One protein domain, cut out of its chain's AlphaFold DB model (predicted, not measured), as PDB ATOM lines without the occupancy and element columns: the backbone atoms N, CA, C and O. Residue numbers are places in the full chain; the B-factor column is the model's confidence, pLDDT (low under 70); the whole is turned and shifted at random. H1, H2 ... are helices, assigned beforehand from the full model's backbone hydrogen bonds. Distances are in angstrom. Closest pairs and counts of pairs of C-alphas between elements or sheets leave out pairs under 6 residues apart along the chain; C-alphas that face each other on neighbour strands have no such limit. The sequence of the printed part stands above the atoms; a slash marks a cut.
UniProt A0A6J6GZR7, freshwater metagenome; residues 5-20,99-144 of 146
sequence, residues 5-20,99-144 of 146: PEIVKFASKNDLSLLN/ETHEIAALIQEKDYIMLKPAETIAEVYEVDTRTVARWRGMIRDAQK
ATOM      1  N   PRO A   5      69.563 156.178  98.839       90.44
ATOM      2  CA  PRO A   5      69.544 155.201  97.753       90.44
ATOM      3  C   PRO A   5      69.003 155.829  96.465       90.44
ATOM      4  O   PRO A   5      68.062 156.634  96.525       90.44
ATOM      5  N   GLU A   6      69.561 155.457  95.318       88.38
ATOM      6  CA  GLU A   6      69.110 155.959  94.016       88.38
ATOM      7  C   GLU A   6      67.657 155.552  93.764       88.38
ATOM      8  O   GLU A   6      66.834 156.405  93.425       88.38
ATOM      9  N   ILE A   7      67.283 154.312  94.094       87.69
ATOM     10  CA  ILE A   7      65.896 153.841  93.984       87.69
ATOM     11  C   ILE A   7      64.904 154.735  94.742       87.69
ATOM     12  O   ILE A   7      63.797 155.002  94.276       87.69
ATOM     13  N   VAL A   8      65.300 155.272  95.898       88.12
ATOM     14  CA  VAL A   8      64.454 156.164  96.704       88.12
ATOM     15  C   VAL A   8      64.377 157.566  96.087       88.12
ATOM     16  O   VAL A   8      63.401 158.292  96.309       88.12
ATOM     17  N   LYS A   9      65.394 157.999  95.333       86.69
ATOM     18  CA  LYS A   9      65.331 159.244  94.550       86.69
ATOM     19  C   LYS A   9      64.383 159.084  93.360       86.69
ATOM     20  O   LYS A   9      63.533 159.955  93.175       86.69
ATOM     21  N   PHE A  10      64.456 157.969  92.633       80.81
ATOM     22  CA  PHE A  10      63.528 157.648  91.541       80.81
ATOM     23  C   PHE A  10      62.082 157.513  92.035       80.81
ATOM     24  O   PHE A  10      61.189 158.184  91.520       80.81
ATOM     25  N   ALA A  11      61.863 156.784  93.134       82.31
ATOM     26  CA  ALA A  11      60.545 156.656  93.755       82.31
ATOM     27  C   ALA A  11      59.927 158.017  94.117       82.31
ATOM     28  O   ALA A  11      58.741 158.239  93.905       82.31
ATOM     29  N   SER A  12      60.727 158.976  94.604       77.44
ATOM     30  CA  SER A  12      60.205 160.313  94.935       77.44
ATOM     31  C   SER A  12      59.770 161.157  93.743       77.44
ATOM     32  O   SER A  12      59.065 162.142  93.942       77.44
ATOM     33  N   LYS A  13      60.184 160.789  92.529       75.44
ATOM     34  CA  LYS A  13      59.740 161.425  91.285       75.44
ATOM     35  C   LYS A  13      58.547 160.700  90.649       75.44
ATOM     36  O   LYS A  13      58.096 161.127  89.597       75.44
ATOM     37  N   ASN A  14      58.035 159.649  91.301       62.03
ATOM     38  CA  ASN A  14      56.982 158.769  90.793       62.03
ATOM     39  C   ASN A  14      57.342 158.084  89.462       62.03
ATOM     40  O   ASN A  14      56.493 157.897  88.598       62.03
ATOM     41  N   ASP A  15      58.618 157.738  89.310       65.50
ATOM     42  CA  ASP A  15      59.214 157.255  88.063       65.50
ATOM     43  C   ASP A  15      59.799 155.847  88.270       65.50
ATOM     44  O   ASP A  15      61.003 155.626  88.162       65.50
ATOM     45  N   LEU A  16      58.962 154.901  88.728       71.00
ATOM     46  CA  LEU A  16      59.346 153.485  88.876       71.00
ATOM     47  C   LEU A  16      58.737 152.580  87.798       71.00
ATOM     48  O   LEU A  16      59.061 151.392  87.770       71.00
ATOM     49  N   SER A  17      57.906 153.115  86.900       67.19
ATOM     50  CA  SER A  17      57.329 152.373  85.772       67.19
ATOM     51  C   SER A  17      58.412 151.725  84.916       67.19
ATOM     52  O   SER A  17      58.293 150.560  84.546       67.19
ATOM     53  N   LEU A  18      59.531 152.424  84.736       66.69
ATOM     54  CA  LEU A  18      60.719 151.951  84.026       66.69
ATOM     55  C   LEU A  18      61.271 150.625  84.578       66.69
ATOM     56  O   LEU A  18      61.743 149.786  83.812       66.69
ATOM     57  N   LEU A  19      61.168 150.389  85.892       69.62
ATOM     58  CA  LEU A  19      61.616 149.133  86.501       69.62
ATOM     59  C   LEU A  19      60.685 147.964  86.195       69.62
ATOM     60  O   LEU A  19      61.156 146.837  86.134       69.62
ATOM     61  N   ASN A  20      59.384 148.214  86.028       65.31
ATOM     62  CA  ASN A  20      58.418 147.177  85.662       65.31
ATOM     63  C   ASN A  20      58.534 146.820  84.177       65.31
ATOM     64  O   ASN A  20      58.413 145.655  83.806       65.31
ATOM     65  N   GLU A  99      69.809 152.762  79.727       66.12
ATOM     66  CA  GLU A  99      70.865 151.769  79.766       66.12
ATOM     67  C   GLU A  99      70.539 150.627  80.754       66.12
ATOM     68  O   GLU A  99      70.341 150.820  81.957       66.12
ATOM     69  N   THR A 100      70.532 149.399  80.233       60.81
ATOM     70  CA  THR A 100      70.198 148.134  80.916       60.81
ATOM     71  C   THR A 100      70.939 147.939  82.247       60.81
ATOM     72  O   THR A 100      70.362 147.470  83.233       60.81
ATOM     73  N   HIS A 101      72.214 148.332  82.319       59.03
ATOM     74  CA  HIS A 101      73.030 148.203  83.535       59.03
ATOM     75  C   HIS A 101      72.597 149.143  84.668       59.03
ATOM     76  O   HIS A 101      72.728 148.784  85.840       59.03
ATOM     77  N   GLU A 102      72.047 150.314  84.344       68.25
ATOM     78  CA  GLU A 102      71.527 151.238  85.355       68.25
ATOM     79  C   GLU A 102      70.244 150.678  85.980       68.25
ATOM     80  O   GLU A 102      70.048 150.755  87.195       68.25
ATOM     81  N   ILE A 103      69.416 150.011  85.172       75.19
ATOM     82  CA  ILE A 103      68.173 149.389  85.636       75.19
ATOM     83  C   ILE A 103      68.456 148.181  86.533       75.19
ATOM     84  O   ILE A 103      67.867 148.068  87.609       75.19
ATOM     85  N   ALA A 104      69.382 147.300  86.144       78.06
ATOM     86  CA  ALA A 104      69.739 146.133  86.951       78.06
ATOM     87  C   ALA A 104      70.228 146.529  88.360       78.06
ATOM     88  O   ALA A 104      69.802 145.938  89.358       78.06
ATOM     89  N   ALA A 105      71.057 147.574  88.456       82.19
ATOM     90  CA  ALA A 105      71.518 148.111  89.734       82.19
ATOM     91  C   ALA A 105      70.362 148.681  90.576       82.19
ATOM     92  O   ALA A 105      70.289 148.426  91.780       82.19
ATOM     93  N   LEU A 106      69.420 149.398  89.952       84.94
ATOM     94  CA  LEU A 106      68.233 149.927  90.631       84.94
ATOM     95  C   LEU A 106      67.293 148.819  91.121       84.94
ATOM     96  O   LEU A 106      66.752 148.930  92.222       84.94
ATOM     97  N   ILE A 107      67.116 147.740  90.352       85.69
ATOM     98  CA  ILE A 107      66.337 146.564  90.770       85.69
ATOM     99  C   ILE A 107      66.997 145.905  91.982       85.69
ATOM    100  O   ILE A 107      66.322 145.641  92.978       85.69
ATOM    101  N   GLN A 108      68.313 145.694  91.935       88.31
ATOM    102  CA  GLN A 108      69.053 145.106  93.046       88.31
ATOM    103  C   GLN A 108      68.969 145.977  94.305       88.31
ATOM    104  O   GLN A 108      68.731 145.460  95.400       88.31
ATOM    105  N   GLU A 109      69.131 147.294  94.169       91.19
ATOM    106  CA  GLU A 109      69.013 148.227  95.289       91.19
ATOM    107  C   GLU A 109      67.581 148.238  95.849       91.19
ATOM    108  O   GLU A 109      67.391 148.146  97.063       91.19
ATOM    109  N   LYS A 110      66.559 148.264  94.982       91.81
ATOM    110  CA  LYS A 110      65.147 148.130  95.376       91.81
ATOM    111  C   LYS A 110      64.929 146.863  96.197       91.81
ATOM    112  O   LYS A 110      64.364 146.938  97.288       91.81
ATOM    113  N   ASP A 111      65.365 145.714  95.693       93.00
ATOM    114  CA  ASP A 111      65.181 144.426  96.362       93.00
ATOM    115  C   ASP A 111      65.934 144.385  97.693       93.00
ATOM    116  O   ASP A 111      65.389 143.930  98.700       93.00
ATOM    117  N   TYR A 112      67.139 144.951  97.748       95.25
ATOM    118  CA  TYR A 112      67.894 145.099  98.988       95.25
ATOM    119  C   TYR A 112      67.114 145.913 100.036       95.25
ATOM    120  O   TYR A 112      66.895 145.432 101.151       95.25
ATOM    121  N   ILE A 113      66.625 147.105  99.672       95.00
ATOM    122  CA  ILE A 113      65.852 147.986 100.564       95.00
ATOM    123  C   ILE A 113      64.526 147.336 100.998       95.00
ATOM    124  O   ILE A 113      64.082 147.485 102.145       95.00
ATOM    125  N   MET A 114      63.870 146.601 100.103       94.44
ATOM    126  CA  MET A 114      62.553 146.018 100.358       94.44
ATOM    127  C   MET A 114      62.611 144.725 101.176       94.44
ATOM    128  O   MET A 114      61.718 144.510 101.996       94.44
ATOM    129  N   LEU A 115      63.641 143.894 100.991       95.62
ATOM    130  CA  LEU A 115      63.667 142.520 101.507       95.62
ATOM    131  C   LEU A 115      64.581 142.311 102.724       95.62
ATOM    132  O   LEU A 115      64.321 141.409 103.519       95.62
ATOM    133  N   LYS A 116      65.650 143.100 102.904       97.12
ATOM    134  CA  LYS A 116      66.575 142.922 104.044       97.12
ATOM    135  C   LYS A 116      65.982 143.434 105.367       97.12
ATOM    136  O   LYS A 116      65.065 144.247 105.342       97.12
ATOM    137  N   PRO A 117      66.464 143.006 106.545       98.00
ATOM    138  CA  PRO A 117      66.045 143.600 107.819       98.00
ATOM    139  C   PRO A 117      66.296 145.114 107.854       98.00
ATOM    140  O   PRO A 117      67.260 145.604 107.261       98.00
ATOM    141  N   ALA A 118      65.420 145.868 108.526       96.56
ATOM    142  CA  ALA A 118      65.520 147.329 108.554       96.56
ATOM    143  C   ALA A 118      66.804 147.793 109.255       96.56
ATOM    144  O   ALA A 118      67.370 148.809 108.871       96.56
ATOM    145  N   GLU A 119      67.272 147.021 110.233       97.12
ATOM    146  CA  GLU A 119      68.503 147.224 110.989       97.12
ATOM    147  C   GLU A 119      69.727 147.109 110.078       97.12
ATOM    148  O   GLU A 119      70.577 147.993 110.077       97.12
ATOM    149  N   THR A 120      69.769 146.075 109.231       96.81
ATOM    150  CA  THR A 120      70.854 145.866 108.259       96.81
ATOM    151  C   THR A 120      70.943 147.019 107.262       96.81
ATOM    152  O   THR A 120      72.027 147.497 106.951       96.81
ATOM    153  N   ILE A 121      69.798 147.491 106.764       96.50
ATOM    154  CA  ILE A 121      69.755 148.616 105.821       96.50
ATOM    155  C   ILE A 121      70.162 149.916 106.526       96.50
ATOM    156  O   ILE A 121      70.932 150.701 105.979       96.50
ATOM    157  N   ALA A 122      69.645 150.145 107.734       95.19
ATOM    158  CA  ALA A 122      69.940 151.319 108.543       95.19
ATOM    159  C   ALA A 122      71.444 151.451 108.822       95.19
ATOM    160  O   ALA A 122      71.998 152.536 108.660       95.19
ATOM    161  N   GLU A 123      72.107 150.342 109.152       94.81
ATOM    162  CA  GLU A 123      73.557 150.283 109.337       94.81
ATOM    163  C   GLU A 123      74.315 150.630 108.048       94.81
ATOM    164  O   GLU A 123      75.124 151.554 108.046       94.81
ATOM    165  N   VAL A 124      74.007 149.957 106.931       94.06
ATOM    166  CA  VAL A 124      74.706 150.161 105.645       94.06
ATOM    167  C   VAL A 124      74.580 151.590 105.118       94.06
ATOM    168  O   VAL A 124      75.528 152.125 104.543       94.06
ATOM    169  N   TYR A 125      73.415 152.208 105.296       94.56
ATOM    170  CA  TYR A 125      73.152 153.560 104.809       94.56
ATOM    171  C   TYR A 125      73.397 154.655 105.859       94.56
ATOM    172  O   TYR A 125      73.199 155.833 105.546       94.56
ATOM    173  N   GLU A 126      73.838 154.289 107.068       94.81
ATOM    174  CA  GLU A 126      74.075 155.194 108.201       94.81
ATOM    175  C   GLU A 126      72.837 156.052 108.549       94.81
ATOM    176  O   GLU A 126      72.909 157.272 108.711       94.81
ATOM    177  N   VAL A 127      71.663 155.415 108.629       94.19
ATOM    178  CA  VAL A 127      70.367 156.053 108.935       94.19
ATOM    179  C   VAL A 127      69.622 155.318 110.049       94.19
ATOM    180  O   VAL A 127      70.043 154.266 110.511       94.19
ATOM    181  N   ASP A 128      68.484 155.857 110.489       95.31
ATOM    182  CA  ASP A 128      67.602 155.181 111.440       95.31
ATOM    183  C   ASP A 128      66.588 154.246 110.743       95.31
ATOM    184  O   ASP A 128      66.217 154.428 109.578       95.31
ATOM    185  N   THR A 129      66.064 153.260 111.475       96.88
ATOM    186  CA  THR A 129      65.094 152.288 110.938       96.88
ATOM    187  C   THR A 129      63.758 152.914 110.517       96.88
ATOM    188  O   THR A 129      63.087 152.386 109.626       96.88
ATOM    189  N   ARG A 130      63.363 154.069 111.076       95.62
ATOM    190  CA  ARG A 130      62.161 154.810 110.646       95.62
ATOM    191  C   ARG A 130      62.389 155.452 109.281       95.62
ATOM    192  O   ARG A 130      61.469 155.477 108.463       95.62
ATOM    193  N   THR A 131      63.609 155.906 108.990       95.69
ATOM    194  CA  THR A 131      63.992 156.355 107.644       95.69
ATOM    195  C   THR A 131      63.873 155.219 106.626       95.69
ATOM    196  O   THR A 131      63.283 155.431 105.564       95.69
ATOM    197  N   VAL A 132      64.315 154.003 106.965       96.38
ATOM    198  CA  VAL A 132      64.134 152.812 106.109       96.38
ATOM    199  C   VAL A 132      62.648 152.493 105.901       96.38
ATOM    200  O   VAL A 132      62.218 152.237 104.775       96.38
ATOM    201  N   ALA A 133      61.831 152.564 106.957       96.31
ATOM    202  CA  ALA A 133      60.383 152.372 106.848       96.31
ATOM    203  C   ALA A 133      59.732 153.402 105.905       96.31
ATOM    204  O   ALA A 133      58.902 153.034 105.070       96.31
ATOM    205  N   ARG A 134      60.155 154.671 105.978       94.81
ATOM    206  CA  ARG A 134      59.715 155.728 105.055       94.81
ATOM    207  C   ARG A 134      60.109 155.415 103.612       94.81
ATOM    208  O   ARG A 134      59.267 155.537 102.729       94.81
ATOM    209  N   TRP A 135      61.347 154.987 103.364       95.56
ATOM    210  CA  TRP A 135      61.807 154.612 102.020       95.56
ATOM    211  C   TRP A 135      60.965 153.493 101.411       95.56
ATOM    212  O   TRP A 135      60.533 153.608 100.268       95.56
ATOM    213  N   ARG A 136      60.652 152.452 102.190       96.31
ATOM    214  CA  ARG A 136      59.753 151.372 101.754       96.31
ATOM    215  C   ARG A 136      58.360 151.875 101.398       96.31
ATOM    216  O   ARG A 136      57.788 151.396 100.428       96.31
ATOM    217  N   GLY A 137      57.820 152.819 102.171       94.25
ATOM    218  CA  GLY A 137      56.552 153.480 101.856       94.25
ATOM    219  C   GLY A 137      56.604 154.166 100.492       94.25
ATOM    220  O   GLY A 137      55.817 153.837  99.615       94.25
ATOM    221  N   MET A 138      57.619 155.007 100.276       91.25
ATOM    222  CA  MET A 138      57.810 155.726  99.011       91.25
ATOM    223  C   MET A 138      57.937 154.786  97.807       91.25
ATOM    224  O   MET A 138      57.332 155.039  96.771       91.25
ATOM    225  N   ILE A 139      58.700 153.695  97.942       90.81
ATOM    226  CA  ILE A 139      58.856 152.696  96.874       90.81
ATOM    227  C   ILE A 139      57.510 152.029  96.567       90.81
ATOM    228  O   ILE A 139      57.123 151.955  95.406       90.81
ATOM    229  N   ARG A 140      56.766 151.585  97.591       90.75
ATOM    230  CA  ARG A 140      55.451 150.946  97.398       90.75
ATOM    231  C   ARG A 140      54.438 151.880  96.746       90.75
ATOM    232  O   ARG A 140      53.651 151.425  95.924       90.75
ATOM    233  N   ASP A 141      54.434 153.152  97.131       88.00
ATOM    234  CA  ASP A 141      53.501 154.137  96.587       88.00
ATOM    235  C   ASP A 141      53.805 154.415  95.112       88.00
ATOM    236  O   ASP A 141      52.901 154.351  94.281       88.00
ATOM    237  N   ALA A 142      55.082 154.595  94.763       82.94
ATOM    238  CA  ALA A 142      55.504 154.778  93.377       82.94
ATOM    239  C   ALA A 142      55.237 153.538  92.501       82.94
ATOM    240  O   ALA A 142      54.859 153.680  91.341       82.94
ATOM    241  N   GLN A 143      55.353 152.324  93.055       80.19
ATOM    242  CA  GLN A 143      54.988 151.089  92.347       80.19
ATOM    243  C   GLN A 143      53.487 150.970  92.049       80.19
ATOM    244  O   GLN A 143      53.132 150.318  91.078       80.19
ATOM    245  N   LYS A 144      52.604 151.555  92.873       78.62
ATOM    246  CA  LYS A 144      51.144 151.543  92.640       78.62
ATOM    247  C   LYS A 144      50.687 152.589  91.627       78.62
ATOM    248  O   LYS A 144      49.593 152.469  91.089       78.62
TER     249      LYS A 144
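AT A GLANCE: This is residues 5 to 20 and 99 to 144 of the 146 residues of a protein of freshwater metagenome (UniProt A0A6J6GZR7). Two long helices, H3 and H5, make an open V, the last part of H3 meeting the middle of H5, and H1 bridges the two arms. H4 packs on the first residues of H5 beyond the closed end of the V, and the short H2 sits near its mouth, by the first half of H3. The printed part has 62 residues with five named helices, H1 to H5 in order along the chain, and no named strand: the class is all helix. It is compact, with a radius of gyration of the C-alphas of 11.2 A and spans of 30 by 22 by 16 A.

IN THESE COORDINATES: H1 is residues 6 to 12, 10.0 A long, and begins at C-alpha 6 (69.110, 155.959, 94.016). H2 is residues 17 to 20, 5.3 A. After the cut, H3 is residues 100 to 115, 22.3 A, and H4 is residues 118 to 125, 10.5 A. H5, residues 129 to 144, is 23.0 A long and ends at C-alpha 144 (51.144, 151.543, 92.640).

HOW THE PARTS SIT: H3 and H5 are the hubs, touching three helices each. With residues 110 to 114 alone H3 touches H5, opposite ways at a steep tilt of 55 degrees; the closest C-alphas, of Met 114 and Arg 136, are 6.2 A apart. H1 touches H5, closest C-alphas Ala 11 and Ile 139 at 5.3 A, and H3, closest C-alphas Ile 7 and Leu 106 at 5.7 A. H4 touches H5, about perpendicular at 85 degrees, closest C-alphas Ala 122 and Thr 129 at 5.5 A. H2 and H3 only just touch, with 3 pairs of C-alphas within 8 A, the closest those of Leu 19 and Ile 103 at 6.6 A. H1 and H4 are apart. In H1, H3, H4 and H5 every O i to N i+4 pair is within hydrogen-bond range; H2 is too short for such a pair.

THE WHOLE: The C-alphas farthest apart, of Glu 99 and Arg 130, are 32.2 A from each other. Residues 21 to 98 are not printed, and C-alphas 20 and 99 are 14.5 A apart across the cut. The links H1 to H2, H3 to H4 and H4 to H5 are tight. The mean pLDDT of the printed part is 86.1; residues 14 to 15, 17 to 20 and 99 to 102 are under 70.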